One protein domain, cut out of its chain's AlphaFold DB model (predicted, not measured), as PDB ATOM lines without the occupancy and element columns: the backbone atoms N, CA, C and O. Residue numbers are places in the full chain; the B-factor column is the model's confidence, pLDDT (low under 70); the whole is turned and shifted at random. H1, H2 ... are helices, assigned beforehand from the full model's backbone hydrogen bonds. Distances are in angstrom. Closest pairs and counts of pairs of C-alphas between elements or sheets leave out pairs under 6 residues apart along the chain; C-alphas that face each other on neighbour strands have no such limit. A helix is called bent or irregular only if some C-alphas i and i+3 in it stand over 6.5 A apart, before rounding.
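This is residues 6 to 197 of the 197 residues of the protein "Armadillo-like" of Poa pratensis (UniProt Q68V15). Helices pack round one middle helix, H7: H3 covers one side of it, the long H5 and H8 another, and the hairpin of H9 and H10 a third, while H1, H2 and H4 pack on H3. H5 runs on past this core, residues 102 to 107 stick out at its far end, and H6 folds back on H5 there; residues 32 to 38, of which 37 and 38 belong to H3, also stick out, where the long link from H2 runs into H3. The printed part has 192 residues with ten named helices, H1 to H10 in order along the chain, and no named strand; its class is all helix. It is compact, with a radius of gyration of the C-alphas of 17.4 A, and spans 55 by 44 by 38 A.

H5, residues 73 to 104, touches the hub H7, residues 124 to 139, with residues 79 to 93 alone, opposite ways at a steep tilt of 39 degrees; the closest C-alphas, of Tyr 89 and Leu 127, are 5.6 A apart. With H8, residues 143 to 155, they make an up-and-down bundle, each helix running against the one before it. H7 and H8 are a hairpin, closest at C-alphas 138 and 146, 5.9 A. H6, residues 112 to 122, touches H5, closest at C-alphas 122 and 93, 5.3 A. H3, residues 37 to 57, touches H7 the same way at a steep tilt of 40 degrees, closest at C-alphas 52 and 133, 5.8 A. H9, residues 160 to 172, and H10, residues 180 to 196, are a hairpin at a shallow tilt of 11 degrees; both touch H7, closest at C-alphas 163 and 131, 5.9 A, and 193 and 135, 5.5 A. H2, residues 16 to 24, forms a hairpin with H3, closest at C-alphas 24 and 47, 6.1 A. H1, residues 6 to 13, touches H3, about perpendicular at 76 degrees, closest at C-alphas 8 and 54, 5.4 A. H4, residues 61 to 69, and H3 are a hairpin but only just touch, with 3 pairs of C-alphas within 8 A, closest at C-alphas 64 and 55, 7.6 A. H3 and H5 are apart. Every O i to N i+4 pair is within hydrogen-bond range in the helices other than H5, which has 25 of 28.

H1 begins at C-alpha 6 (122.995, 143.637, 124.392). H5, 46.3 A long, is irregular, C-alphas 75 and 78 being 8.5 A apart; it ends at C-alpha 104 (154.467, 114.561, 106.221). H3 measures 30.2 A, H10 24.4 A and H7 22.2 A. H10 ends at C-alpha 196 (120.536, 117.866, 116.898).

The C-alphas farthest apart, of Ser 62 and Asp 107, are 55.8 A apart. The printed part has no cut. The link from H2 to H3 is long. Mean pLDDT of the printed part is 91.0; residues 29 to 37, 107 to 108 and 178 are under 70.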
ATOM      1  N   PRO A   6     123.737 142.400 124.626       91.31
ATOM      2  CA  PRO A   6     122.995 143.637 124.392       91.31
ATOM      3  C   PRO A   6     123.370 144.352 123.085       91.31
ATOM      4  O   PRO A   6     122.503 144.977 122.475       91.31
ATOM      5  N   ALA A   7     124.615 144.244 122.593       91.31
ATOM      6  CA  ALA A   7     124.959 144.776 121.269       91.31
ATOM      7  C   ALA A   7     124.281 143.988 120.148       91.31
ATOM      8  O   ALA A   7     123.794 144.600 119.200       91.31
ATOM      9  N   CYS A   8     124.217 142.657 120.250       93.19
ATOM     10  CA  CYS A   8     123.511 141.834 119.267       93.19
ATOM     11  C   CYS A   8     122.019 142.188 119.229       93.19
ATOM     12  O   CYS A   8     121.444 142.372 118.156       93.19
ATOM     13  N   GLU A   9     121.401 142.348 120.398       92.38
ATOM     14  CA  GLU A   9     120.010 142.777 120.507       92.38
ATOM     15  C   GLU A   9     119.794 144.165 119.900       92.38
ATOM     16  O   GLU A   9     118.929 144.340 119.036       92.38
ATOM     17  N   ARG A  10     120.636 145.131 120.288       94.56
ATOM     18  CA  ARG A  10     120.561 146.501 119.781       94.56
ATOM     19  C   ARG A  10     120.748 146.552 118.270       94.56
ATOM     20  O   ARG A  10     120.027 147.296 117.612       94.56
ATOM     21  N   PHE A  11     121.653 145.744 117.719       95.12
ATOM     22  CA  PHE A  11     121.883 145.629 116.280       95.12
ATOM     23  C   PHE A  11     120.608 145.224 115.525       95.12
ATOM     24  O   PHE A  11     120.292 145.788 114.474       95.12
ATOM     25  N   VAL A  12     119.836 144.281 116.073       95.06
ATOM     26  CA  VAL A  12     118.546 143.864 115.498       95.06
ATOM     27  C   VAL A  12     117.479 144.954 115.652       95.06
ATOM     28  O   VAL A  12     116.672 145.163 114.734       95.06
ATOM     29  N   ASP A  13     117.481 145.674 116.771       93.88
ATOM     30  CA  ASP A  13     116.519 146.744 117.054       93.88
ATOM     31  C   ASP A  13     116.704 147.954 116.132       93.88
ATOM     32  O   ASP A  13     115.720 148.514 115.655       93.88
ATOM     33  N   VAL A  14     117.946 148.300 115.785       95.56
ATOM     34  CA  VAL A  14     118.261 149.401 114.852       95.56
ATOM     35  C   VAL A  14     118.246 148.977 113.377       95.56
ATOM     36  O   VAL A  14     118.863 149.616 112.531       95.56
ATOM     37  N   LEU A  15     117.531 147.892 113.052       92.81
ATOM     38  CA  LEU A  15     117.343 147.371 111.689       92.81
ATOM     39  C   LEU A  15     118.632 146.903 110.981       92.81
ATOM     40  O   LEU A  15     118.644 146.742 109.757       92.81
ATOM     41  N   GLY A  16     119.689 146.583 111.734       95.69
ATOM     42  CA  GLY A  16     120.988 146.163 111.195       95.69
ATOM     43  C   GLY A  16     120.936 144.893 110.336       95.69
ATOM     44  O   GLY A  16     121.748 144.729 109.425       95.69
ATOM     45  N   LEU A  17     119.935 144.025 110.549       96.44
ATOM     46  CA  LEU A  17     119.752 142.793 109.770       96.44
ATOM     47  C   LEU A  17     119.612 143.055 108.268       96.44
ATOM     48  O   LEU A  17     120.127 142.278 107.471       96.44
ATOM     49  N   LYS A  18     118.939 144.136 107.848       94.62
ATOM     50  CA  LYS A  18     118.790 144.427 106.411       94.62
ATOM     51  C   LYS A  18     120.163 144.650 105.768       94.62
ATOM     52  O   LYS A  18     120.458 144.076 104.721       94.62
ATOM     53  N   THR A  19     121.013 145.436 106.422       94.31
ATOM     54  CA  THR A  19     122.354 145.769 105.935       94.31
ATOM     55  C   THR A  19     123.276 144.557 105.985       94.31
ATOM     56  O   THR A  19     123.908 144.247 104.978       94.31
ATOM     57  N   ALA A  20     123.292 143.819 107.100       95.69
ATOM     58  CA  ALA A  20     124.113 142.615 107.249       95.69
ATOM     59  C   ALA A  20     123.796 141.558 106.183       95.69
ATOM     60  O   ALA A  20     124.704 141.055 105.532       95.69
ATOM     61  N   PHE A  21     122.514 141.268 105.941       96.88
ATOM     62  CA  PHE A  21     122.131 140.271 104.937       96.88
ATOM     63  C   PHE A  21     122.279 140.777 103.498       96.88
ATOM     64  O   PHE A  21     122.512 139.978 102.598       96.88
ATOM     65  N   SER A  22     122.228 142.092 103.262       94.94
ATOM     66  CA  SER A  22     122.615 142.651 101.958       94.94
ATOM     67  C   SER A  22     124.112 142.451 101.698       94.94
ATOM     68  O   SER A  22     124.492 142.067 100.595       94.94
ATOM     69  N   ALA A  23     124.950 142.646 102.722       94.12
ATOM     70  CA  ALA A  23     126.386 142.376 102.659       94.12
ATOM     71  C   ALA A  23     126.677 140.886 102.434       94.12
ATOM     72  O   ALA A  23     127.472 140.544 101.568       94.12
ATOM     73  N   PHE A  24     125.984 140.013 103.172       96.00
ATOM     74  CA  PHE A  24     126.117 138.555 103.087       96.00
ATOM     75  C   PHE A  24     125.818 138.022 101.681       96.00
ATOM     76  O   PHE A  24     126.511 137.141 101.185       96.00
ATOM     77  N   MET A  25     124.827 138.617 101.011       95.31
ATOM     78  CA  MET A  25     124.474 138.305  99.623       95.31
ATOM     79  C   MET A  25     125.360 139.024  98.587       95.31
ATOM     80  O   MET A  25     125.016 139.043  97.408       95.31
ATOM     81  N   GLY A  26     126.447 139.692  98.998       89.44
ATOM     82  CA  GLY A  26     127.361 140.401  98.092       89.44
ATOM     83  C   GLY A  26     126.774 141.655  97.430       89.44
ATOM     84  O   GLY A  26     127.334 142.161  96.461       89.44
ATOM     85  N   LYS A  27     125.648 142.183  97.934       85.75
ATOM     86  CA  LYS A  27     124.907 143.301  97.314       85.75
ATOM     87  C   LYS A  27     125.449 144.685  97.695       85.75
ATOM     88  O   LYS A  27     124.944 145.690  97.201       85.75
ATOM     89  N   ILE A  28     126.450 144.771  98.577       76.69
ATOM     90  CA  ILE A  28     127.057 146.052  98.963       76.69
ATOM     91  C   ILE A  28     128.171 146.412  97.970       76.69
ATOM     92  O   ILE A  28     129.133 145.652  97.835       76.69
ATOM     93  N   PRO A  29     128.083 147.569  97.287       65.50
ATOM     94  CA  PRO A  29     129.120 147.999  96.365       65.50
ATOM     95  C   PRO A  29     130.407 148.314  97.135       65.50
ATOM     96  O   PRO A  29     130.457 149.245  97.936       65.50
ATOM     97  N   VAL A  30     131.465 147.552  96.869       64.44
ATOM     98  CA  VAL A  30     132.812 147.878  97.349       64.44
ATOM     99  C   VAL A  30     133.380 148.985  96.464       64.44
ATOM    100  O   VAL A  30     133.274 148.936  95.235       64.44
ATOM    101  N   ASN A  31     133.933 150.018  97.097       61.94
ATOM    102  CA  ASN A  31     134.424 151.214  96.426       61.94
ATOM    103  C   ASN A  31     135.445 150.839  95.332       61.94
ATOM    104  O   ASN A  31     136.429 150.158  95.616       61.94
ATOM    105  N   LYS A  32     135.230 151.279  94.081       57.62
ATOM    106  CA  LYS A  32     136.013 150.838  92.902       57.62
ATOM    107  C   LYS A  32     137.524 151.102  93.016       57.62
ATOM    108  O   LYS A  32     138.294 150.442  92.336       57.62
ATOM    109  N   LYS A  33     137.939 152.045  93.870       56.72
ATOM    110  CA  LYS A  33     139.352 152.379  94.131       56.72
ATOM    111  C   LYS A  33     140.069 151.405  95.084       56.72
ATOM    112  O   LYS A  33     141.287 151.430  95.136       56.72
ATOM    113  N   ILE A  34     139.328 150.571  95.820       56.00
ATOM    114  CA  ILE A  34     139.832 149.560  96.779       56.00
ATOM    115  C   ILE A  34     139.353 148.166  96.320       56.00
ATOM    116  O   ILE A  34     139.085 147.265  97.108       56.00
ATOM    117  N   LYS A  35     139.117 147.996  95.016       53.25
ATOM    118  CA  LYS A  35     138.487 146.794  94.471       53.25
ATOM    119  C   LYS A  35     139.542 145.728  94.189       53.25
ATOM    120  O   LYS A  35     139.780 145.373  93.042       53.25
ATOM    121  N   ASN A  36     140.152 145.232  95.256       62.53
ATOM    122  CA  ASN A  36     140.971 144.030  95.207       62.53
ATOM    123  C   ASN A  36     140.094 142.881  95.727       62.53
ATOM    124  O   ASN A  36     139.333 143.084  96.676       62.53
ATOM    125  N   GLU A  37     140.168 141.695  95.119       64.44
ATOM    126  CA  GLU A  37     139.358 140.517  95.499       64.44
ATOM    127  C   GLU A  37     139.443 140.213  97.008       64.44
ATOM    128  O   GLU A  37     138.429 139.937  97.651       64.44
ATOM    129  N   SER A  38     140.617 140.442  97.604       72.25
ATOM    130  CA  SER A  38     140.864 140.358  99.050       72.25
ATOM    131  C   SER A  38     139.911 141.218  99.899       72.25
ATOM    132  O   SER A  38     139.439 140.768 100.938       72.25
ATOM    133  N   SER A  39     139.537 142.426  99.459       77.88
ATOM    134  CA  SER A  39     138.638 143.294 100.239       77.88
ATOM    135  C   SER A  39     137.198 142.778 100.288       77.88
ATOM    136  O   SER A  39     136.486 143.025 101.265       77.88
ATOM    137  N   GLN A  40     136.755 142.068  99.244       82.12
ATOM    138  CA  GLN A  40     135.439 141.428  99.223       82.12
ATOM    139  C   GLN A  40     135.414 140.185 100.108       82.12
ATOM    140  O   GLN A  40     134.480 140.024 100.893       82.12
ATOM    141  N   GLU A  41     136.454 139.356 100.028       86.69
ATOM    142  CA  GLU A  41     136.601 138.182 100.888       86.69
ATOM    143  C   GLU A  41     136.673 138.584 102.369       86.69
ATOM    144  O   GLU A  41     135.979 138.011 103.206       86.69
ATOM    145  N   ASP A  42     137.419 139.637 102.710       89.50
ATOM    146  CA  ASP A  42     137.497 140.105 104.094       89.50
ATOM    147  C   ASP A  42     136.159 140.647 104.613       89.50
ATOM    148  O   ASP A  42     135.809 140.457 105.782       89.50
ATOM    149  N   LEU A  43     135.401 141.356 103.766       90.50
ATOM    150  CA  LEU A  43     134.051 141.796 104.121       90.50
ATOM    151  C   LEU A  43     133.150 140.588 104.383       90.50
ATOM    152  O   LEU A  43     132.428 140.575 105.376       90.50
ATOM    153  N   GLU A  44     133.214 139.576 103.526       92.75
ATOM    154  CA  GLU A  44     132.449 138.345 103.677       92.75
ATOM    155  C   GLU A  44     132.787 137.623 104.988       92.75
ATOM    156  O   GLU A  44     131.881 137.364 105.782       92.75
ATOM    157  N   LYS A  45     134.077 137.400 105.277       94.50
ATOM    158  CA  LYS A  45     134.556 136.813 106.543       94.50
ATOM    159  C   LYS A  45     134.009 137.573 107.753       94.50
ATOM    160  O   LYS A  45     133.484 136.979 108.699       94.50
ATOM    161  N   ARG A  46     134.064 138.911 107.710       94.12
ATOM    162  CA  ARG A  46     133.527 139.779 108.772       94.12
ATOM    163  C   ARG A  46     132.011 139.657 108.919       94.12
ATOM    164  O   ARG A  46     131.515 139.623 110.043       94.12
ATOM    165  N   VAL A  47     131.271 139.570 107.816       96.12
ATOM    166  CA  VAL A  47     129.808 139.425 107.835       96.12
ATOM    167  C   VAL A  47     129.389 138.047 108.353       96.12
ATOM    168  O   VAL A  47     128.461 137.973 109.158       96.12
ATOM    169  N   ILE A  48     130.083 136.974 107.971       97.44
ATOM    170  CA  ILE A  48     129.854 135.622 108.508       97.44
ATOM    171  C   ILE A  48     130.076 135.622 110.026       97.44
ATOM    172  O   ILE A  48     129.202 135.197 110.780       97.44
ATOM    173  N   SER A  49     131.193 136.192 110.486       95.88
ATOM    174  CA  SER A  49     131.501 136.343 111.916       95.88
ATOM    175  C   SER A  49     130.456 137.170 112.672       95.88
ATOM    176  O   SER A  49     130.060 136.812 113.787       95.88
ATOM    177  N   LEU A  50     129.940 138.241 112.059       96.19
ATOM    178  CA  LEU A  50     128.838 139.029 112.611       96.19
ATOM    179  C   LEU A  50     127.572 138.180 112.762       96.19
ATOM    180  O   LEU A  50     126.974 138.176 113.835       96.19
ATOM    181  N   ILE A  51     127.166 137.455 111.718       97.50
ATOM    182  CA  ILE A  51     125.953 136.628 111.745       97.50
ATOM    183  C   ILE A  51     126.086 135.524 112.798       97.50
ATOM    184  O   ILE A  51     125.186 135.384 113.626       97.50
ATOM    185  N   ALA A  52     127.210 134.805 112.837       95.75
ATOM    186  CA  ALA A  52     127.483 133.800 113.865       95.75
ATOM    187  C   ALA A  52     127.412 134.403 115.280       95.75
ATOM    188  O   ALA A  52     126.755 133.855 116.166       95.75
ATOM    189  N   SER A  53     127.975 135.601 115.472       94.00
ATOM    190  CA  SER A  53     127.877 136.330 116.742       94.00
ATOM    191  C   SER A  53     126.431 136.699 117.107       94.00
ATOM    192  O   SER A  53     126.064 136.630 118.276       94.00
ATOM    193  N   LEU A  54     125.580 137.061 116.137       95.94
ATOM    194  CA  LEU A  54     124.155 137.320 116.389       95.94
ATOM    195  C   LEU A  54     123.422 136.054 116.847       95.94
ATOM    196  O   LEU A  54     122.590 136.134 117.748       95.94
ATOM    197  N   PHE A  55     123.738 134.897 116.262       94.69
ATOM    198  CA  PHE A  55     123.190 133.614 116.701       94.69
ATOM    199  C   PHE A  55     123.658 133.233 118.116       94.69
ATOM    200  O   PHE A  55     122.840 132.785 118.918       94.69
ATOM    201  N   GLY A  56     124.930 133.477 118.447       90.38
ATOM    202  CA  GLY A  56     125.474 133.237 119.788       90.38
ATOM    203  C   GLY A  56     124.971 134.220 120.857       90.38
ATOM    204  O   GLY A  56     124.827 133.844 122.023       90.38
ATOM    205  N   GLY A  57     124.689 135.470 120.478       90.19
ATOM    206  CA  GLY A  57     124.244 136.526 121.394       90.19
ATOM    207  C   GLY A  57     122.729 136.594 121.603       90.19
ATOM    208  O   GLY A  57     122.279 137.023 122.661       90.19
ATOM    209  N   ILE A  58     121.924 136.164 120.626       92.00
ATOM    210  CA  ILE A  58     120.457 136.231 120.683       92.00
ATOM    211  C   ILE A  58     119.921 134.808 120.757       92.00
ATOM    212  O   ILE A  58     119.749 134.162 119.730       92.00
ATOM    213  N   THR A  59     119.630 134.311 121.959       86.81
ATOM    214  CA  THR A  59     119.264 132.895 122.161       86.81
ATOM    215  C   THR A  59     117.765 132.615 122.031       86.81
ATOM    216  O   THR A  59     117.383 131.519 121.628       86.81
ATOM    217  N   LYS A  60     116.893 133.598 122.304       89.44
ATOM    218  CA  LYS A  60     115.428 133.427 122.290       89.44
ATOM    219  C   LYS A  60     114.668 134.720 121.969       89.44
ATOM    220  O   LYS A  60     115.250 135.796 121.855       89.44
ATOM    221  N   GLY A  61     113.347 134.605 121.826       94.06
ATOM    222  CA  GLY A  61     112.430 135.741 121.682       94.06
ATOM    223  C   GLY A  61     112.320 136.316 120.267       94.06
ATOM    224  O   GLY A  61     112.804 135.749 119.287       94.06
ATOM    225  N   SER A  62     111.662 137.471 120.153       95.56
ATOM    226  CA  SER A  62     111.307 138.086 118.865       95.56
ATOM    227  C   SER A  62     112.520 138.413 117.988       95.56
ATOM    228  O   SER A  62     112.465 138.251 116.770       95.56
ATOM    229  N   ARG A  63     113.649 138.816 118.583       95.81
ATOM    230  CA  ARG A  63     114.893 139.107 117.848       95.81
ATOM    231  C   ARG A  63     115.494 137.853 117.213       95.81
ATOM    232  O   ARG A  63     115.909 137.911 116.057       95.81
ATOM    233  N   ARG A  64     115.463 136.716 117.922       96.00
ATOM    234  CA  ARG A  64     115.864 135.400 117.392       96.00
ATOM    235  C   ARG A  64     114.992 135.023 116.198       96.00
ATOM    236  O   ARG A  64     115.522 134.638 115.161       96.00
ATOM    237  N   ILE A  65     113.674 135.185 116.333       96.19
ATOM    238  CA  ILE A  65     112.702 134.897 115.269       96.19
ATOM    239  C   ILE A  65     112.968 135.780 114.043       96.19
ATOM    240  O   ILE A  65     113.000 135.274 112.928       96.19
ATOM    241  N   ARG A  66     113.237 137.079 114.231       97.12
ATOM    242  CA  ARG A  66     113.585 138.003 113.136       97.12
ATOM    243  C   ARG A  66     114.890 137.619 112.432       97.12
ATOM    244  O   ARG A  66     114.960 137.731 111.212       97.12
ATOM    245  N   LEU A  67     115.904 137.171 113.179       97.75
ATOM    246  CA  LEU A  67     117.158 136.669 112.611       97.75
ATOM    247  C   LEU A  67     116.926 135.390 111.794       97.75
ATOM    248  O   LEU A  67     117.364 135.318 110.652       97.75
ATOM    249  N   LEU A  68     116.195 134.416 112.343       97.50
ATOM    250  CA  LEU A  68     115.838 133.178 111.638       97.50
ATOM    251  C   LEU A  68     114.979 133.451 110.398       97.50
ATOM    252  O   LEU A  68     115.204 132.849 109.353       97.50
ATOM    253  N   GLY A  69     114.056 134.413 110.475       97.62
ATOM    254  CA  GLY A  69     113.205 134.818 109.355       97.62
ATOM    255  C   GLY A  69     113.997 135.243 108.117       97.62
ATOM    256  O   GLY A  69     113.544 135.004 107.002       97.62
ATOM    257  N   LYS A  70     115.224 135.767 108.282       98.19
ATOM    258  CA  LYS A  70     116.116 136.096 107.156       98.19
ATOM    259  C   LYS A  70     116.494 134.896 106.294       98.19
ATOM    260  O   LYS A  70     116.730 135.078 105.104       98.19
ATOM    261  N   PHE A  71     116.518 133.696 106.868       98.19
ATOM    262  CA  PHE A  71     116.842 132.456 106.161       98.19
ATOM    263  C   PHE A  71     115.630 131.792 105.496       98.19
ATOM    264  O   PHE A  71     115.804 130.838 104.747       98.19
ATOM    265  N   VAL A  72     114.419 132.314 105.718       97.56
ATOM    266  CA  VAL A  72     113.188 131.881 105.031       97.56
ATOM    267  C   VAL A  72     112.860 132.789 103.834       97.56
ATOM    268  O   VAL A  72     112.212 132.358 102.885       97.56
ATOM    269  N   GLU A  73     113.327 134.042 103.851       96.69
ATOM    270  CA  GLU A  73     113.120 135.012 102.767       96.69
ATOM    271  C   GLU A  73     113.592 134.489 101.400       96.69
ATOM    272  O   GLU A  73     114.692 133.944 101.299       96.69
ATOM    273  N   ASN A  74     112.811 134.779 100.350       96.44
ATOM    274  CA  ASN A  74     113.137 134.498  98.946       96.44
ATOM    275  C   ASN A  74     113.553 133.037  98.723       96.44
ATOM    276  O   ASN A  74     114.677 132.771  98.315       96.44
ATOM    277  N   GLU A  75     112.669 132.098  99.067       95.94
ATOM    278  CA  GLU A  75     112.899 130.656  98.873       95.94
ATOM    279  C   GLU A  75     114.182 130.139  99.541       95.94
ATOM    280  O   GLU A  75     114.860 129.252  99.033       95.94
ATOM    281  N   CYS A  76     114.502 130.682 100.719       97.81
ATOM    282  CA  CYS A  76     115.714 130.343 101.455       97.81
ATOM    283  C   CYS A  76     117.026 130.690 100.718       97.81
ATOM    284  O   CYS A  76     118.042 130.048 100.986       97.81
ATOM    285  N   GLU A  77     117.068 131.752  99.895       97.94
ATOM    286  CA  GLU A  77     118.282 132.162  99.145       97.94
ATOM    287  C   GLU A  77     119.528 132.335 100.049       97.94
ATOM    288  O   GLU A  77     120.669 132.182  99.620       97.94
ATOM    289  N   LYS A  78     119.329 132.661 101.337       98.31
ATOM    290  CA  LYS A  78     120.425 132.808 102.310       98.31
ATOM    291  C   LYS A  78     121.029 131.457 102.686       98.31
ATOM    292  O   LYS A  78     122.218 131.405 102.967       98.31
ATOM    293  N   ILE A  79     120.226 130.392 102.719       98.56
ATOM    294  CA  ILE A  79     120.715 129.024 102.935       98.56
ATOM    295  C   ILE A  79     121.523 128.581 101.714       98.56
ATOM    296  O   ILE A  79     122.584 127.995 101.890       98.56
ATOM    297  N   ASP A  80     121.092 128.942 100.503       98.31
ATOM    298  CA  ASP A  80     121.847 128.663  99.274       98.31
ATOM    299  C   ASP A  80     123.220 129.320  99.307       98.31
ATOM    300  O   ASP A  80     124.238 128.650  99.135       98.31
ATOM    301  N   ARG A  81     123.255 130.620  99.631       97.94
ATOM    302  CA  ARG A  81     124.514 131.346  99.808       97.94
ATOM    303  C   ARG A  81     125.365 130.729 100.916       97.94
ATOM    304  O   ARG A  81     126.573 130.615 100.760       97.94
ATOM    305  N   LEU A  82     124.762 130.334 102.035       98.12
ATOM    306  CA  LEU A  82     125.486 129.721 103.147       98.12
ATOM    307  C   LEU A  82     126.118 128.379 102.749       98.12
ATOM    308  O   LEU A  82     127.258 128.121 103.120       98.12
ATOM    309  N   MET A  83     125.417 127.565 101.957       98.31
ATOM    310  CA  MET A  83     125.939 126.302 101.432       98.31
ATOM    311  C   MET A  83     127.019 126.507 100.368       98.31
ATOM    312  O   MET A  83     128.002 125.777 100.386       98.31
ATOM    313  N   GLU A  84     126.897 127.517  99.503       97.88
ATOM    314  CA  GLU A  84     127.965 127.912  98.567       97.88
ATOM    315  C   GLU A  84     129.248 128.308  99.316       97.88
ATOM    316  O   GLU A  84     130.355 127.930  98.937       97.88
ATOM    317  N   LEU A  85     129.108 129.060 100.412       97.88
ATOM    318  CA  LEU A  85     130.234 129.413 101.274       97.88
ATOM    319  C   LEU A  85     130.823 128.172 101.946       97.88
ATOM    320  O   LEU A  85     132.043 128.025 101.975       97.88
ATOM    321  N   TYR A  86     129.968 127.285 102.463       98.50
ATOM    322  CA  TYR A  86     130.394 126.047 103.108       98.50
ATOM    323  C   TYR A  86     131.251 125.200 102.169       98.50
ATOM    324  O   TYR A  86     132.373 124.853 102.524       98.50
ATOM    325  N   THR A  87     130.764 124.917 100.959       98.06
ATOM    326  CA  THR A  87     131.497 124.092  99.989       98.06
ATOM    327  C   THR A  87     132.800 124.761  99.578       98.06
ATOM    328  O   THR A  87     133.854 124.147  99.681       98.06
ATOM    329  N   ARG A  88     132.775 126.059  99.252       97.38
ATOM    330  CA  ARG A  88     133.979 126.786  98.830       97.38
ATOM    331  C   ARG A  88     135.083 126.805  99.890       97.38
ATOM    332  O   ARG A  88     136.252 126.650  99.546       97.38
ATOM    333  N   TYR A  89     134.749 127.039 101.162       97.88
ATOM    334  CA  TYR A  89     135.757 126.998 102.228       97.88
ATOM    335  C   TYR A  89     136.140 125.558 102.602       97.88
ATOM    336  O   TYR A  89     137.303 125.326 102.916       97.88
ATOM    337  N   SER A  90     135.216 124.594 102.517       97.81
ATOM    338  CA  SER A  90     135.520 123.169 102.717       97.81
ATOM    339  C   SER A  90     136.534 122.671 101.691       97.81
ATOM    340  O   SER A  90     137.545 122.099 102.082       97.81
ATOM    341  N   ASP A  91     136.338 122.979 100.410       97.62
ATOM    342  CA  ASP A  91     137.246 122.574  99.333       97.62
ATOM    343  C   ASP A  91     138.641 123.191  99.502       97.62
ATOM    344  O   ASP A  91     139.648 122.512  99.317       97.62
ATOM    345  N   ARG A  92     138.723 124.461  99.925       96.62
ATOM    346  CA  ARG A  92     140.004 125.123 100.236       96.62
ATOM    347  C   ARG A  92     140.744 124.446 101.385       96.62
ATOM    348  O   ARG A  92     141.946 124.224 101.281       96.62
ATOM    349  N   VAL A  93     140.039 124.141 102.475       97.38
ATOM    350  CA  VAL A  93     140.631 123.485 103.649       97.38
ATOM    351  C   VAL A  93     141.050 122.055 103.315       97.38
ATOM    352  O   VAL A  93     142.137 121.646 103.717       97.38
ATOM    353  N   LYS A  94     140.246 121.315 102.542       96.31
ATOM    354  CA  LYS A  94     140.585 119.968 102.057       96.31
ATOM    355  C   LYS A  94     141.839 119.986 101.186       96.31
ATOM    356  O   LYS A  94     142.773 119.253 101.476       96.31
ATOM    357  N   ALA A  95     141.907 120.889 100.207       96.50
ATOM    358  CA  ALA A  95     143.076 121.018  99.340       96.50
ATOM    359  C   ALA A  95     144.357 121.370 100.115       96.50
ATOM    360  O   ALA A  95     145.428 120.864  99.792       96.50
ATOM    361  N   GLU A  96     144.271 122.226 101.138       95.06
ATOM    362  CA  GLU A  96     145.433 122.524 101.984       95.06
ATOM    363  C   GLU A  96     145.800 121.345 102.896       95.06
ATOM    364  O   GLU A  96     146.982 121.083 103.095       95.06
ATOM    365  N   THR A  97     144.805 120.594 103.378       93.56
ATOM    366  CA  THR A  97     145.010 119.369 104.169       93.56
ATOM    367  C   THR A  97     145.767 118.311 103.375       93.56
ATOM    368  O   THR A  97     146.817 117.854 103.815       93.56
ATOM    369  N   GLU A  98     145.327 118.023 102.151       93.75
ATOM    370  CA  GLU A  98     146.000 117.080 101.249       93.75
ATOM    371  C   GLU A  98     147.449 117.500 100.938       93.75
ATOM    372  O   GLU A  98     148.344 116.658 100.832       93.75
ATOM    373  N   ARG A  99     147.716 118.810 100.822       89.75
ATOM    374  CA  ARG A  99     149.071 119.329 100.577       89.75
ATOM    375  C   ARG A  99     150.015 119.041 101.730       89.75
ATOM    376  O   ARG A  99     151.121 118.575 101.478       89.75
ATOM    377  N   PHE A 100     149.632 119.338 102.970       85.06
ATOM    378  CA  PHE A 100     150.549 119.105 104.086       85.06
ATOM    379  C   PHE A 100     150.624 117.635 104.499       85.06
ATOM    380  O   PHE A 100     151.697 117.197 104.892       85.06
ATOM    381  N   GLU A 101     149.565 116.847 104.297       86.50
ATOM    382  CA  GLU A 101     149.633 115.388 104.459       86.50
ATOM    383  C   GLU A 101     150.633 114.759 103.481       86.50
ATOM    384  O   GLU A 101     151.343 113.826 103.844       86.50
ATOM    385  N   SER A 102     150.755 115.301 102.262       82.88
ATOM    386  CA  SER A 102     151.799 114.858 101.330       82.88
ATOM    387  C   SER A 102     153.219 115.229 101.776       82.88
ATOM    388  O   SER A 102     154.146 114.495 101.464       82.88
ATOM    389  N   LEU A 103     153.388 116.322 102.532       78.19
ATOM    390  CA  LEU A 103     154.689 116.752 103.066       78.19
ATOM    391  C   LEU A 103     155.115 115.935 104.292       78.19
ATOM    392  O   LEU A 103     156.306 115.708 104.475       78.19
ATOM    393  N   ASP A 104     154.165 115.471 105.108       71.50
ATOM    394  CA  ASP A 104     154.467 114.561 106.221       71.50
ATOM    395  C   ASP A 104     155.039 113.224 105.726       71.50
ATOM    396  O   ASP A 104     155.879 112.627 106.393       71.50
ATOM    397  N   LEU A 105     154.610 112.756 104.545       70.50
ATOM    398  CA  LEU A 105     155.162 111.551 103.909       70.50
ATOM    399  C   LEU A 105     156.633 111.723 103.485       70.50
ATOM    400  O   LEU A 105     157.312 110.719 103.275       70.50
ATOM    401  N   ASP A 106     157.119 112.966 103.395       73.12
ATOM    402  CA  ASP A 106     158.498 113.336 103.056       73.12
ATOM    403  C   ASP A 106     159.376 113.596 104.315       73.12
ATOM    404  O   ASP A 106     160.363 114.331 104.243       73.12
ATOM    405  N   ASP A 107     159.036 113.006 105.475       65.44
ATOM    406  CA  ASP A 107     159.750 113.111 106.773       65.44
ATOM    407  C   ASP A 107     159.818 114.534 107.389       65.44
ATOM    408  O   ASP A 107     160.611 114.808 108.296       65.44
ATOM    409  N   LEU A 108     158.959 115.463 106.950       68.69
ATOM    410  CA  LEU A 108     158.732 116.746 107.626       68.69
ATOM    411  C   LEU A 108     157.551 116.621 108.596       68.69
ATOM    412  O   LEU A 108     156.475 117.138 108.310       68.69
ATOM    413  N   GLU A 109     157.741 115.929 109.724       74.31
ATOM    414  CA  GLU A 109     156.677 115.736 110.722       74.31
ATOM    415  C   GLU A 109     156.089 117.078 111.192       74.31
ATOM    416  O   GLU A 109     156.740 117.848 111.904       74.31
ATOM    417  N   MET A 110     154.832 117.335 110.831       81.44
ATOM    418  CA  MET A 110     154.057 118.452 111.362       81.44
ATOM    419  C   MET A 110     153.237 118.020 112.575       81.44
ATOM    420  O   MET A 110     152.443 117.072 112.509       81.44
ATOM    421  N   ASN A 111     153.359 118.775 113.668       87.19
ATOM    422  CA  ASN A 111     152.500 118.601 114.839       87.19
ATOM    423  C   ASN A 111     151.062 119.107 114.584       87.19
ATOM    424  O   ASN A 111     150.786 119.821 113.617       87.19
ATOM    425  N   ASP A 112     150.139 118.740 115.474       86.94
ATOM    426  CA  ASP A 112     148.711 119.059 115.338       86.94
ATOM    427  C   ASP A 112     148.427 120.571 115.305       86.94
ATOM    428  O   ASP A 112     147.577 121.020 114.532       86.94
ATOM    429  N   ASP A 113     149.174 121.369 116.075       88.56
ATOM    430  CA  ASP A 113     149.031 122.829 116.099       88.56
ATOM    431  C   ASP A 113     149.432 123.449 114.752       88.56
ATOM    432  O   ASP A 113     148.748 124.335 114.232       88.56
ATOM    433  N   GLU A 114     150.518 122.976 114.142       90.56
ATOM    434  CA  GLU A 114     150.965 123.412 112.818       90.56
ATOM    435  C   GLU A 114     149.958 123.041 111.727       90.56
ATOM    436  O   GLU A 114     149.625 123.884 110.885       90.56
ATOM    437  N   ARG A 115     149.413 121.819 111.767       90.56
ATOM    438  CA  ARG A 115     148.342 121.385 110.854       90.56
ATOM    439  C   ARG A 115     147.107 122.270 111.002       90.56
ATOM    440  O   ARG A 115     146.564 122.749 110.003       90.56
ATOM    441  N   TYR A 116     146.677 122.535 112.238       91.81
ATOM    442  CA  TYR A 116     145.527 123.394 112.517       91.81
ATOM    443  C   TYR A 116     145.756 124.827 112.021       91.81
ATOM    444  O   TYR A 116     144.891 125.394 111.348       91.81
ATOM    445  N   ASN A 117     146.944 125.389 112.254       92.19
ATOM    446  CA  ASN A 117     147.314 126.717 111.765       92.19
ATOM    447  C   ASN A 117     147.268 126.810 110.232       92.19
ATOM    448  O   ASN A 117     146.693 127.764 109.705       92.19
ATOM    449  N   ARG A 118     147.752 125.797 109.499       93.31
ATOM    450  CA  ARG A 118     147.615 125.771 108.030       93.31
ATOM    451  C   ARG A 118     146.159 125.720 107.577       93.31
ATOM    452  O   ARG A 118     145.763 126.448 106.664       93.31
ATOM    453  N   LYS A 119     145.312 124.930 108.245       95.62
ATOM    454  CA  LYS A 119     143.868 124.941 107.960       95.62
ATOM    455  C   LYS A 119     143.247 126.318 108.236       95.62
ATOM    456  O   LYS A 119     142.391 126.769 107.467       95.62
ATOM    457  N   LEU A 120     143.667 127.018 109.296       94.69
ATOM    458  CA  LEU A 120     143.217 128.386 109.587       94.69
ATOM    459  C   LEU A 120     143.601 129.364 108.470       94.69
ATOM    460  O   LEU A 120     142.743 130.144 108.043       94.69
ATOM    461  N   GLU A 121     144.826 129.281 107.951       93.56
ATOM    462  CA  GLU A 121     145.283 130.062 106.792       93.56
ATOM    463  C   GLU A 121     144.447 129.767 105.533       93.56
ATOM    464  O   GLU A 121     144.080 130.684 104.789       93.56
ATOM    465  N   ALA A 122     144.034 128.509 105.343       95.81
ATOM    466  CA  ALA A 122     143.130 128.103 104.266       95.81
ATOM    467  C   ALA A 122     141.675 128.582 104.449       95.81
ATOM    468  O   ALA A 122     140.897 128.568 103.489       95.81
ATOM    469  N   GLY A 123     141.310 129.066 105.641       95.88
ATOM    470  CA  GLY A 123     139.996 129.636 105.944       95.88
ATOM    471  C   GLY A 123     139.109 128.788 106.858       95.88
ATOM    472  O   GLY A 123     137.908 129.066 106.933       95.88
ATOM    473  N   LEU A 124     139.667 127.811 107.582       96.94
ATOM    474  CA  LEU A 124     138.926 126.918 108.485       96.94
ATOM    475  C   LEU A 124     138.023 127.668 109.467       96.94
ATOM    476  O   LEU A 124     136.860 127.313 109.617       96.94
ATOM    477  N   TYR A 125     138.494 128.760 110.072       95.88
ATOM    478  CA  TYR A 125     137.655 129.512 111.009       95.88
ATOM    479  C   TYR A 125     136.377 130.054 110.349       95.88
ATOM    480  O   TYR A 125     135.308 130.077 110.953       95.88
ATOM    481  N   THR A 126     136.447 130.447 109.075       97.38
ATOM    482  CA  THR A 126     135.253 130.909 108.353       97.38
ATOM    483  C   THR A 126     134.310 129.743 108.063       97.38
ATOM    484  O   THR A 126     133.101 129.887 108.247       97.38
ATOM    485  N   LEU A 127     134.852 128.578 107.696       98.38
ATOM    486  CA  LEU A 127     134.091 127.339 107.517       98.38
ATOM    487  C   LEU A 127     133.363 126.917 108.804       98.38
ATOM    488  O   LEU A 127     132.166 126.643 108.768       98.38
ATOM    489  N   GLN A 128     134.052 126.945 109.946       97.56
ATOM    490  CA  GLN A 128     133.485 126.629 111.260       97.56
ATOM    491  C   GLN A 128     132.328 127.572 111.620       97.56
ATOM    492  O   GLN A 128     131.272 127.126 112.066       97.56
ATOM    493  N   LEU A 129     132.466 128.877 111.361       97.50
ATOM    494  CA  LEU A 129     131.379 129.840 111.575       97.50
ATOM    495  C   LEU A 129     130.176 129.583 110.655       97.50
ATOM    496  O   LEU A 129     129.032 129.711 111.095       97.50
ATOM    497  N   VAL A 130     130.409 129.203 109.397       98.38
ATOM    498  CA  VAL A 130     129.342 128.799 108.468       98.38
ATOM    499  C   VAL A 130     128.623 127.544 108.978       98.38
ATOM    500  O   VAL A 130     127.391 127.533 109.024       98.38
ATOM    501  N   ALA A 131     129.368 126.533 109.432       98.12
ATOM    502  CA  ALA A 131     128.823 125.312 110.027       98.12
ATOM    503  C   ALA A 131     127.995 125.609 111.291       98.12
ATOM    504  O   ALA A 131     126.892 125.085 111.448       98.12
ATOM    505  N   LEU A 132     128.458 126.522 112.152       97.19
ATOM    506  CA  LEU A 132     127.707 126.973 113.331       97.19
ATOM    507  C   LEU A 132     126.387 127.642 112.953       97.19
ATOM    508  O   LEU A 132     125.353 127.371 113.568       97.19
ATOM    509  N   ILE A 133     126.388 128.502 111.930       97.94
ATOM    510  CA  ILE A 133     125.158 129.133 111.438       97.94
ATOM    511  C   ILE A 133     124.197 128.064 110.891       97.94
ATOM    512  O   ILE A 133     123.017 128.088 111.248       97.94
ATOM    513  N   LEU A 134     124.686 127.107 110.090       98.00
ATOM    514  CA  LEU A 134     123.887 125.974 109.595       98.00
ATOM    515  C   LEU A 134     123.266 125.185 110.750       98.00
ATOM    516  O   LEU A 134     122.059 124.940 110.753       98.00
ATOM    517  N   GLY A 135     124.059 124.865 111.767       97.00
ATOM    518  CA  GLY A 135     123.605 124.166 112.959       97.00
ATOM    519  C   GLY A 135     122.547 124.938 113.754       97.00
ATOM    520  O   GLY A 135     121.526 124.383 114.162       97.00
ATOM    521  N   HIS A 136     122.699 126.254 113.900       96.38
ATOM    522  CA  HIS A 136     121.676 127.091 114.527       96.38
ATOM    523  C   HIS A 136     120.373 127.183 113.724       96.38
ATOM    524  O   HIS A 136     119.297 127.323 114.320       96.38
ATOM    525  N   ILE A 137     120.449 127.158 112.391       96.94
ATOM    526  CA  ILE A 137     119.271 127.091 111.517       96.94
ATOM    527  C   ILE A 137     118.609 125.723 111.670       96.94
ATOM    528  O   ILE A 137     117.390 125.649 111.827       96.94
ATOM    529  N   TRP A 138     119.396 124.651 111.711       95.94
ATOM    530  CA  TRP A 138     118.911 123.293 111.918       95.94
ATOM    531  C   TRP A 138     118.150 123.139 113.240       95.94
ATOM    532  O   TRP A 138     117.021 122.631 113.274       95.94
ATOM    533  N   LEU A 139     118.728 123.656 114.327       94.44
ATOM    534  CA  LEU A 139     118.155 123.614 115.672       94.44
ATOM    535  C   LEU A 139     116.848 124.414 115.791       94.44
ATOM    536  O   LEU A 139     116.040 124.143 116.673       94.44
ATOM    537  N   SER A 140     116.589 125.363 114.882       93.75
ATOM    538  CA  SER A 140     115.355 126.163 114.905       93.75
ATOM    539  C   SER A 140     114.067 125.349 114.728       93.75
ATOM    540  O   SER A 140     112.985 125.868 114.991       93.75
ATOM    541  N   GLY A 141     114.163 124.103 114.249       91.94
ATOM    542  CA  GLY A 141     113.009 123.227 114.038       91.94
ATOM    543  C   GLY A 141     112.164 123.569 112.810       91.94
ATOM    544  O   GLY A 141     111.168 122.899 112.552       91.94
ATOM    545  N   ASN A 142     112.540 124.583 112.027       95.88
ATOM    546  CA  ASN A 142     111.790 124.974 110.838       95.88
ATOM    547  C   ASN A 142     111.948 123.934 109.711       95.88
ATOM    548  O   ASN A 142     113.049 123.719 109.197       95.88
ATOM    549  N   SER A 143     110.837 123.314 109.306       96.38
ATOM    550  CA  SER A 143     110.814 122.237 108.308       96.38
ATOM    551  C   SER A 143     111.277 122.679 106.917       96.38
ATOM    552  O   SER A 143     112.007 121.934 106.264       96.38
ATOM    553  N   GLN A 144     110.918 123.889 106.476       97.38
ATOM    554  CA  GLN A 144     111.331 124.434 105.179       97.38
ATOM    555  C   GLN A 144     112.853 124.601 105.114       97.38
ATOM    556  O   GLN A 144     113.489 124.131 104.170       97.38
ATOM    557  N   MET A 145     113.449 125.214 106.141       97.56
ATOM    558  CA  MET A 145     114.898 125.423 106.197       97.56
ATOM    559  C   MET A 145     115.663 124.096 106.276       97.56
ATOM    560  O   MET A 145     116.648 123.922 105.563       97.56
ATOM    561  N   ARG A 146     115.184 123.132 107.079       96.75
ATOM    562  CA  ARG A 146     115.782 121.786 107.155       96.75
ATOM    563  C   ARG A 146     115.740 121.063 105.816       96.75
ATOM    564  O   ARG A 146     116.770 120.580 105.363       96.75
ATOM    565  N   THR A 147     114.581 121.063 105.158       97.69
ATOM    566  CA  THR A 147     114.410 120.440 103.836       97.69
ATOM    567  C   THR A 147     115.370 121.054 102.817       97.69
ATOM    568  O   THR A 147     115.980 120.333 102.028       97.69
ATOM    569  N   ARG A 148     115.559 122.382 102.853       98.19
ATOM    570  CA  ARG A 148     116.499 123.061 101.957       98.19
ATOM    571  C   ARG A 148     117.953 122.681 102.243       98.19
ATOM    572  O   ARG A 148     118.677 122.383 101.298       98.19
ATOM    573  N   ILE A 149     118.367 122.647 103.512       97.94
ATOM    574  CA  ILE A 149     119.718 122.210 103.906       97.94
ATOM    575  C   ILE A 149     119.967 120.767 103.447       97.94
ATOM    576  O   ILE A 149     120.978 120.500 102.807       97.94
ATOM    577  N   GLU A 150     119.036 119.845 103.708       97.62
ATOM    578  CA  GLU A 150     119.173 118.438 103.304       97.62
ATOM    579  C   GLU A 150     119.287 118.273 101.786       97.62
ATOM    580  O   GLU A 150     120.102 117.481 101.311       97.62
ATOM    581  N   LEU A 151     118.499 119.029 101.018       98.06
ATOM    582  CA  LEU A 151     118.584 119.036  99.560       98.06
ATOM    583  C   LEU A 151     119.971 119.488  99.081       98.06
ATOM    584  O   LEU A 151     120.574 118.813  98.246       98.06
ATOM    585  N   LEU A 152     120.480 120.602  99.613       98.19
ATOM    586  CA  LEU A 152     121.765 121.172  99.201       98.19
ATOM    587  C   LEU A 152     122.945 120.288  99.612       98.19
ATOM    588  O   LEU A 152     123.880 120.134  98.827       98.19
ATOM    589  N   LEU A 153     122.897 119.664 100.793       97.94
ATOM    590  CA  LEU A 153     123.897 118.676 101.207       97.94
ATOM    591  C   LEU A 153     123.965 117.529 100.191       97.94
ATOM    592  O   LEU A 153     125.025 117.277  99.619       97.94
ATOM    593  N   ARG A 154     122.817 116.925  99.853       97.81
ATOM    594  CA  ARG A 154     122.748 115.835  98.863       97.81
ATOM    595  C   ARG A 154     123.268 116.252  97.487       97.81
ATOM    596  O   ARG A 154     124.003 115.490  96.866       97.81
ATOM    597  N   GLN A 155     122.917 117.449  97.013       97.56
ATOM    598  CA  GLN A 155     123.384 117.969  95.719       97.56
ATOM    599  C   GLN A 155     124.908 118.125  95.659       97.56
ATOM    600  O   GLN A 155     125.500 117.911  94.603       97.56
ATOM    601  N   ASN A 156     125.539 118.437  96.791       96.25
ATOM    602  CA  ASN A 156     126.991 118.572  96.907       96.25
ATOM    603  C   ASN A 156     127.685 117.272  97.351       96.25
ATOM    604  O   ASN A 156     128.877 117.294  97.634       96.25
ATOM    605  N   LYS A 157     126.965 116.137  97.394       96.75
ATOM    606  CA  LYS A 157     127.459 114.835  97.892       96.75
ATOM    607  C   LYS A 157     127.980 114.893  99.335       96.75
ATOM    608  O   LYS A 157     128.864 114.130  99.706       96.75
ATOM    609  N   LEU A 158     127.411 115.793 100.126       97.12
ATOM    610  CA  LEU A 158     127.683 115.955 101.544       97.12
ATOM    611  C   LEU A 158     126.541 115.362 102.367       97.12
ATOM    612  O   LEU A 158     125.405 115.188 101.907       97.12
ATOM    613  N   THR A 159     126.844 115.106 103.624       96.56
ATOM    614  CA  THR A 159     125.931 114.623 104.648       96.56
ATOM    615  C   THR A 159     125.925 115.581 105.834       96.56
ATOM    616  O   THR A 159     126.635 116.586 105.871       96.56
ATOM    617  N   LYS A 160     125.076 115.299 106.824       96.31
ATOM    618  CA  LYS A 160     125.084 116.063 108.076       96.31
ATOM    619  C   LYS A 160     126.348 115.790 108.885       96.31
ATOM    620  O   LYS A 160     126.755 116.663 109.642       96.31
ATOM    621  N   ASP A 161     126.955 114.620 108.701       97.06
ATOM    622  CA  ASP A 161     128.159 114.227 109.421       97.06
ATOM    623  C   ASP A 161     129.349 115.090 108.992       97.06
ATOM    624  O   ASP A 161     130.042 115.598 109.859       97.06
ATOM    625  N   ASP A 162     129.454 115.466 107.710       97.44
ATOM    626  CA  ASP A 162     130.455 116.446 107.258       97.44
ATOM    627  C   ASP A 162     130.365 117.774 108.033       97.44
ATOM    628  O   ASP A 162     131.377 118.379 108.381       97.44
ATOM    629  N   VAL A 163     129.143 118.247 108.314       97.56
ATOM    630  CA  VAL A 163     128.927 119.475 109.097       97.56
ATOM    631  C   VAL A 163     129.258 119.240 110.572       97.56
ATOM    632  O   VAL A 163     129.819 120.129 111.216       97.56
ATOM    633  N   LYS A 164     128.923 118.063 111.116       97.50
ATOM    634  CA  LYS A 164     129.260 117.689 112.496       97.50
ATOM    635  C   LYS A 164     130.761 117.609 112.709       97.50
ATOM    636  O   LYS A 164     131.210 118.109 113.730       97.50
ATOM    637  N   ASP A 165     131.515 117.069 111.762       97.44
ATOM    638  CA  ASP A 165     132.968 116.933 111.864       97.44
ATOM    639  C   ASP A 165     133.636 118.308 111.984       97.44
ATOM    640  O   ASP A 165     134.445 118.536 112.884       97.44
ATOM    641  N   ILE A 166     133.210 119.280 111.168       97.50
ATOM    642  CA  ILE A 166     133.676 120.673 111.275       97.50
ATOM    643  C   ILE A 166     133.287 121.302 112.620       97.50
ATOM    644  O   ILE A 166     134.072 122.041 113.221       97.50
ATOM    645  N   LEU A 167     132.067 121.047 113.102       96.81
ATOM    646  CA  LEU A 167     131.610 121.553 114.399       96.81
ATOM    647  C   LEU A 167     132.348 120.901 115.571       96.81
ATOM    648  O   LEU A 167     132.562 121.565 116.583       96.81
ATOM    649  N   GLN A 168     132.731 119.635 115.439       96.25
ATOM    650  CA  GLN A 168     133.503 118.896 116.427       96.25
ATOM    651  C   GLN A 168     134.937 119.437 116.483       96.25
ATOM    652  O   GLN A 168     135.398 119.802 117.561       96.25
ATOM    653  N   GLU A 169     135.585 119.645 115.329       94.69
ATOM    654  CA  GLU A 169     136.894 120.311 115.260       94.69
ATOM    655  C   GLU A 169     136.828 121.725 115.859       94.69
ATOM    656  O   GLU A 169     137.720 122.121 116.609       94.69
ATOM    657  N   TYR A 170     135.749 122.477 115.607       94.12
ATOM    658  CA  TYR A 170     135.532 123.765 116.270       94.12
ATOM    659  C   TYR A 170     135.409 123.614 117.789       94.12
ATOM    660  O   TYR A 170     136.087 124.335 118.513       94.12
ATOM    661  N   HIS A 171     134.563 122.693 118.267       92.94
ATOM    662  CA  HIS A 171     134.311 122.427 119.686       92.94
ATOM    663  C   HIS A 171     135.599 122.088 120.453       92.94
ATOM    664  O   HIS A 171     135.820 122.599 121.557       92.94
ATOM    665  N   ASP A 172     136.443 121.246 119.865       91.38
ATOM    666  CA  ASP A 172     137.660 120.741 120.501       91.38
ATOM    667  C   ASP A 172     138.756 121.812 120.550       91.38
ATOM    668  O   ASP A 172     139.502 121.896 121.526       91.38
ATOM    669  N   ASN A 173     138.762 122.717 119.565       89.12
ATOM    670  CA  ASN A 173     139.725 123.812 119.446       89.12
ATOM    671  C   ASN A 173     139.200 125.168 119.955       89.12
ATOM    672  O   ASN A 173     139.811 126.210 119.697       89.12
ATOM    673  N   ILE A 174     138.082 125.202 120.697       85.25
ATOM    674  CA  ILE A 174     137.640 126.439 121.359       85.25
ATOM    675  C   ILE A 174     138.695 126.840 122.401       85.25
ATOM    676  O   ILE A 174     138.895 126.167 123.419       85.25
ATOM    677  N   GLY A 175     139.363 127.964 122.143       79.44
ATOM    678  CA  GLY A 175     140.308 128.579 123.069       79.44
ATOM    679  C   GLY A 175     139.627 129.158 124.312       79.44
ATOM    680  O   GLY A 175     138.429 129.432 124.329       79.44
ATOM    681  N   ASP A 176     140.412 129.377 125.361       76.19
ATOM    682  CA  ASP A 176     139.989 129.932 126.651       76.19
ATOM    683  C   ASP A 176     140.455 131.383 126.858       76.19
ATOM    684  O   ASP A 176     140.427 131.892 127.977       76.19
ATOM    685  N   LEU A 177     140.800 132.094 125.774       71.88
ATOM    686  CA  LEU A 177     141.106 133.539 125.774       71.88
ATOM    687  C   LEU A 177     139.997 134.383 126.438       71.88
ATOM    688  O   LEU A 177     140.190 135.541 126.820       71.88
ATOM    689  N   ASP A 178     138.803 133.808 126.537       68.81
ATOM    690  CA  ASP A 178     137.592 134.398 127.078       68.81
ATOM    691  C   ASP A 178     137.313 133.983 128.532       68.81
ATOM    692  O   ASP A 178     136.371 134.488 129.141       68.81
ATOM    693  N   GLY A 179     138.161 133.126 129.097       81.31
ATOM    694  CA  GLY A 179     137.980 132.457 130.376       81.31
ATOM    695  C   GLY A 179     137.356 131.061 130.224       81.31
ATOM    696  O   GLY A 179     136.665 130.782 129.236       81.31
ATOM    697  N   PRO A 180     137.557 130.175 131.217       82.06
ATOM    698  CA  PRO A 180     137.095 128.789 131.157       82.06
ATOM    699  C   PRO A 180     135.565 128.671 131.092       82.06
ATOM    700  O   PRO A 180     135.052 127.816 130.378       82.06
ATOM    701  N   GLU A 181     134.824 129.564 131.759       82.06
ATOM    702  CA  GLU A 181     133.352 129.554 131.739       82.06
ATOM    703  C   GLU A 181     132.767 129.856 130.352       82.06
ATOM    704  O   GLU A 181     131.767 129.267 129.946       82.06
ATOM    705  N   GLU A 182     133.359 130.797 129.612       80.38
ATOM    706  CA  GLU A 182     132.877 131.147 128.272       80.38
ATOM    707  C   GLU A 182     133.223 130.057 127.260       80.38
ATOM    708  O   GLU A 182     132.394 129.727 126.405       80.38
ATOM    709  N   LYS A 183     134.398 129.434 127.413       83.69
ATOM    710  CA  LYS A 183     134.756 128.221 126.676       83.69
ATOM    711  C   LYS A 183     133.732 127.112 126.922       83.69
ATOM    712  O   LYS A 183     133.186 126.584 125.957       83.69
ATOM    713  N   GLU A 184     133.399 126.819 128.179       86.00
ATOM    714  CA  GLU A 184     132.425 125.778 128.531       86.00
ATOM    715  C   GLU A 184     131.030 126.076 127.956       86.00
ATOM    716  O   GLU A 184     130.397 125.199 127.365       86.00
ATOM    717  N   LYS A 185     130.560 127.327 128.036       84.75
ATOM    718  CA  LYS A 185     129.279 127.735 127.428       84.75
ATOM    719  C   LYS A 185     129.284 127.563 125.910       84.75
ATOM    720  O   LYS A 185     128.286 127.107 125.345       84.75
ATOM    721  N   ALA A 186     130.362 127.958 125.236       85.50
ATOM    722  CA  ALA A 186     130.485 127.827 123.786       85.50
ATOM    723  C   ALA A 186     130.561 126.353 123.350       85.50
ATOM    724  O   ALA A 186     129.890 125.960 122.390       85.50
ATOM    725  N   GLN A 187     131.300 125.531 124.097       89.25
ATOM    726  CA  GLN A 187     131.379 124.085 123.900       89.25
ATOM    727  C   GLN A 187     130.019 123.418 124.120       89.25
ATOM    728  O   GLN A 187     129.533 122.719 123.234       89.25
ATOM    729  N   GLY A 188     129.333 123.718 125.228       89.88
ATOM    730  CA  GLY A 188     128.001 123.185 125.524       89.88
ATOM    731  C   GLY A 188     126.983 123.484 124.421       89.88
ATOM    732  O   GLY A 188     126.295 122.582 123.950       89.88
ATOM    733  N   ARG A 189     126.954 124.725 123.920       87.75
ATOM    734  CA  ARG A 189     126.073 125.112 122.801       87.75
ATOM    735  C   ARG A 189     126.420 124.389 121.504       87.75
ATOM    736  O   ARG A 189     125.523 123.930 120.804       87.75
ATOM    737  N   THR A 190     127.706 124.296 121.172       92.12
ATOM    738  CA  THR A 190     128.148 123.573 119.972       92.12
ATOM    739  C   THR A 190     127.775 122.093 120.074       92.12
ATOM    740  O   THR A 190     127.265 121.521 119.114       92.12
ATOM    741  N   LYS A 191     127.908 121.492 121.259       93.94
ATOM    742  CA  LYS A 191     127.521 120.104 121.526       93.94
ATOM    743  C   LYS A 191     126.019 119.862 121.353       93.94
ATOM    744  O   LYS A 191     125.632 118.863 120.752       93.94
ATOM    745  N   GLU A 192     125.169 120.779 121.819       93.44
ATOM    746  CA  GLU A 192     123.717 120.723 121.572       93.44
ATOM    747  C   GLU A 192     123.387 120.765 120.075       93.44
ATOM    748  O   GLU A 192     122.519 120.030 119.603       93.44
ATOM    749  N   ILE A 193     124.095 121.607 119.317       93.81
ATOM    750  CA  ILE A 193     123.935 121.706 117.864       93.81
ATOM    751  C   ILE A 193     124.342 120.395 117.180       93.81
ATOM    752  O   ILE A 193     123.581 119.890 116.353       93.81
ATOM    753  N   ILE A 194     125.504 119.837 117.532       94.19
ATOM    754  CA  ILE A 194     126.008 118.570 116.978       94.19
ATOM    755  C   ILE A 194     125.013 117.434 117.240       94.19
ATOM    756  O   ILE A 194     124.715 116.665 116.330       94.19
ATOM    757  N   ALA A 195     124.458 117.354 118.452       93.88
ATOM    758  CA  ALA A 195     123.491 116.320 118.820       93.88
ATOM    759  C   ALA A 195     122.157 116.427 118.057       93.88
ATOM    760  O   ALA A 195     121.449 115.431 117.914       93.88
ATOM    761  N   ALA A 196     121.792 117.627 117.599       90.88
ATOM    762  CA  ALA A 196     120.536 117.866 116.898       90.88
ATOM    763  C   ALA A 196     120.612 117.616 115.385       90.88
ATOM    764  O   ALA A 196     119.562 117.373 114.779       90.88
ATOM    765  N   LEU A 197     121.799 117.746 114.778       86.88
ATOM    766  CA  LEU A 197     122.055 117.500 113.351       86.88
ATOM    767  C   LEU A 197     121.860 116.020 112.996       86.88
ATOM    768  O   LEU A 197     121.186 115.761 111.974       86.88
TER     769      LEU A 197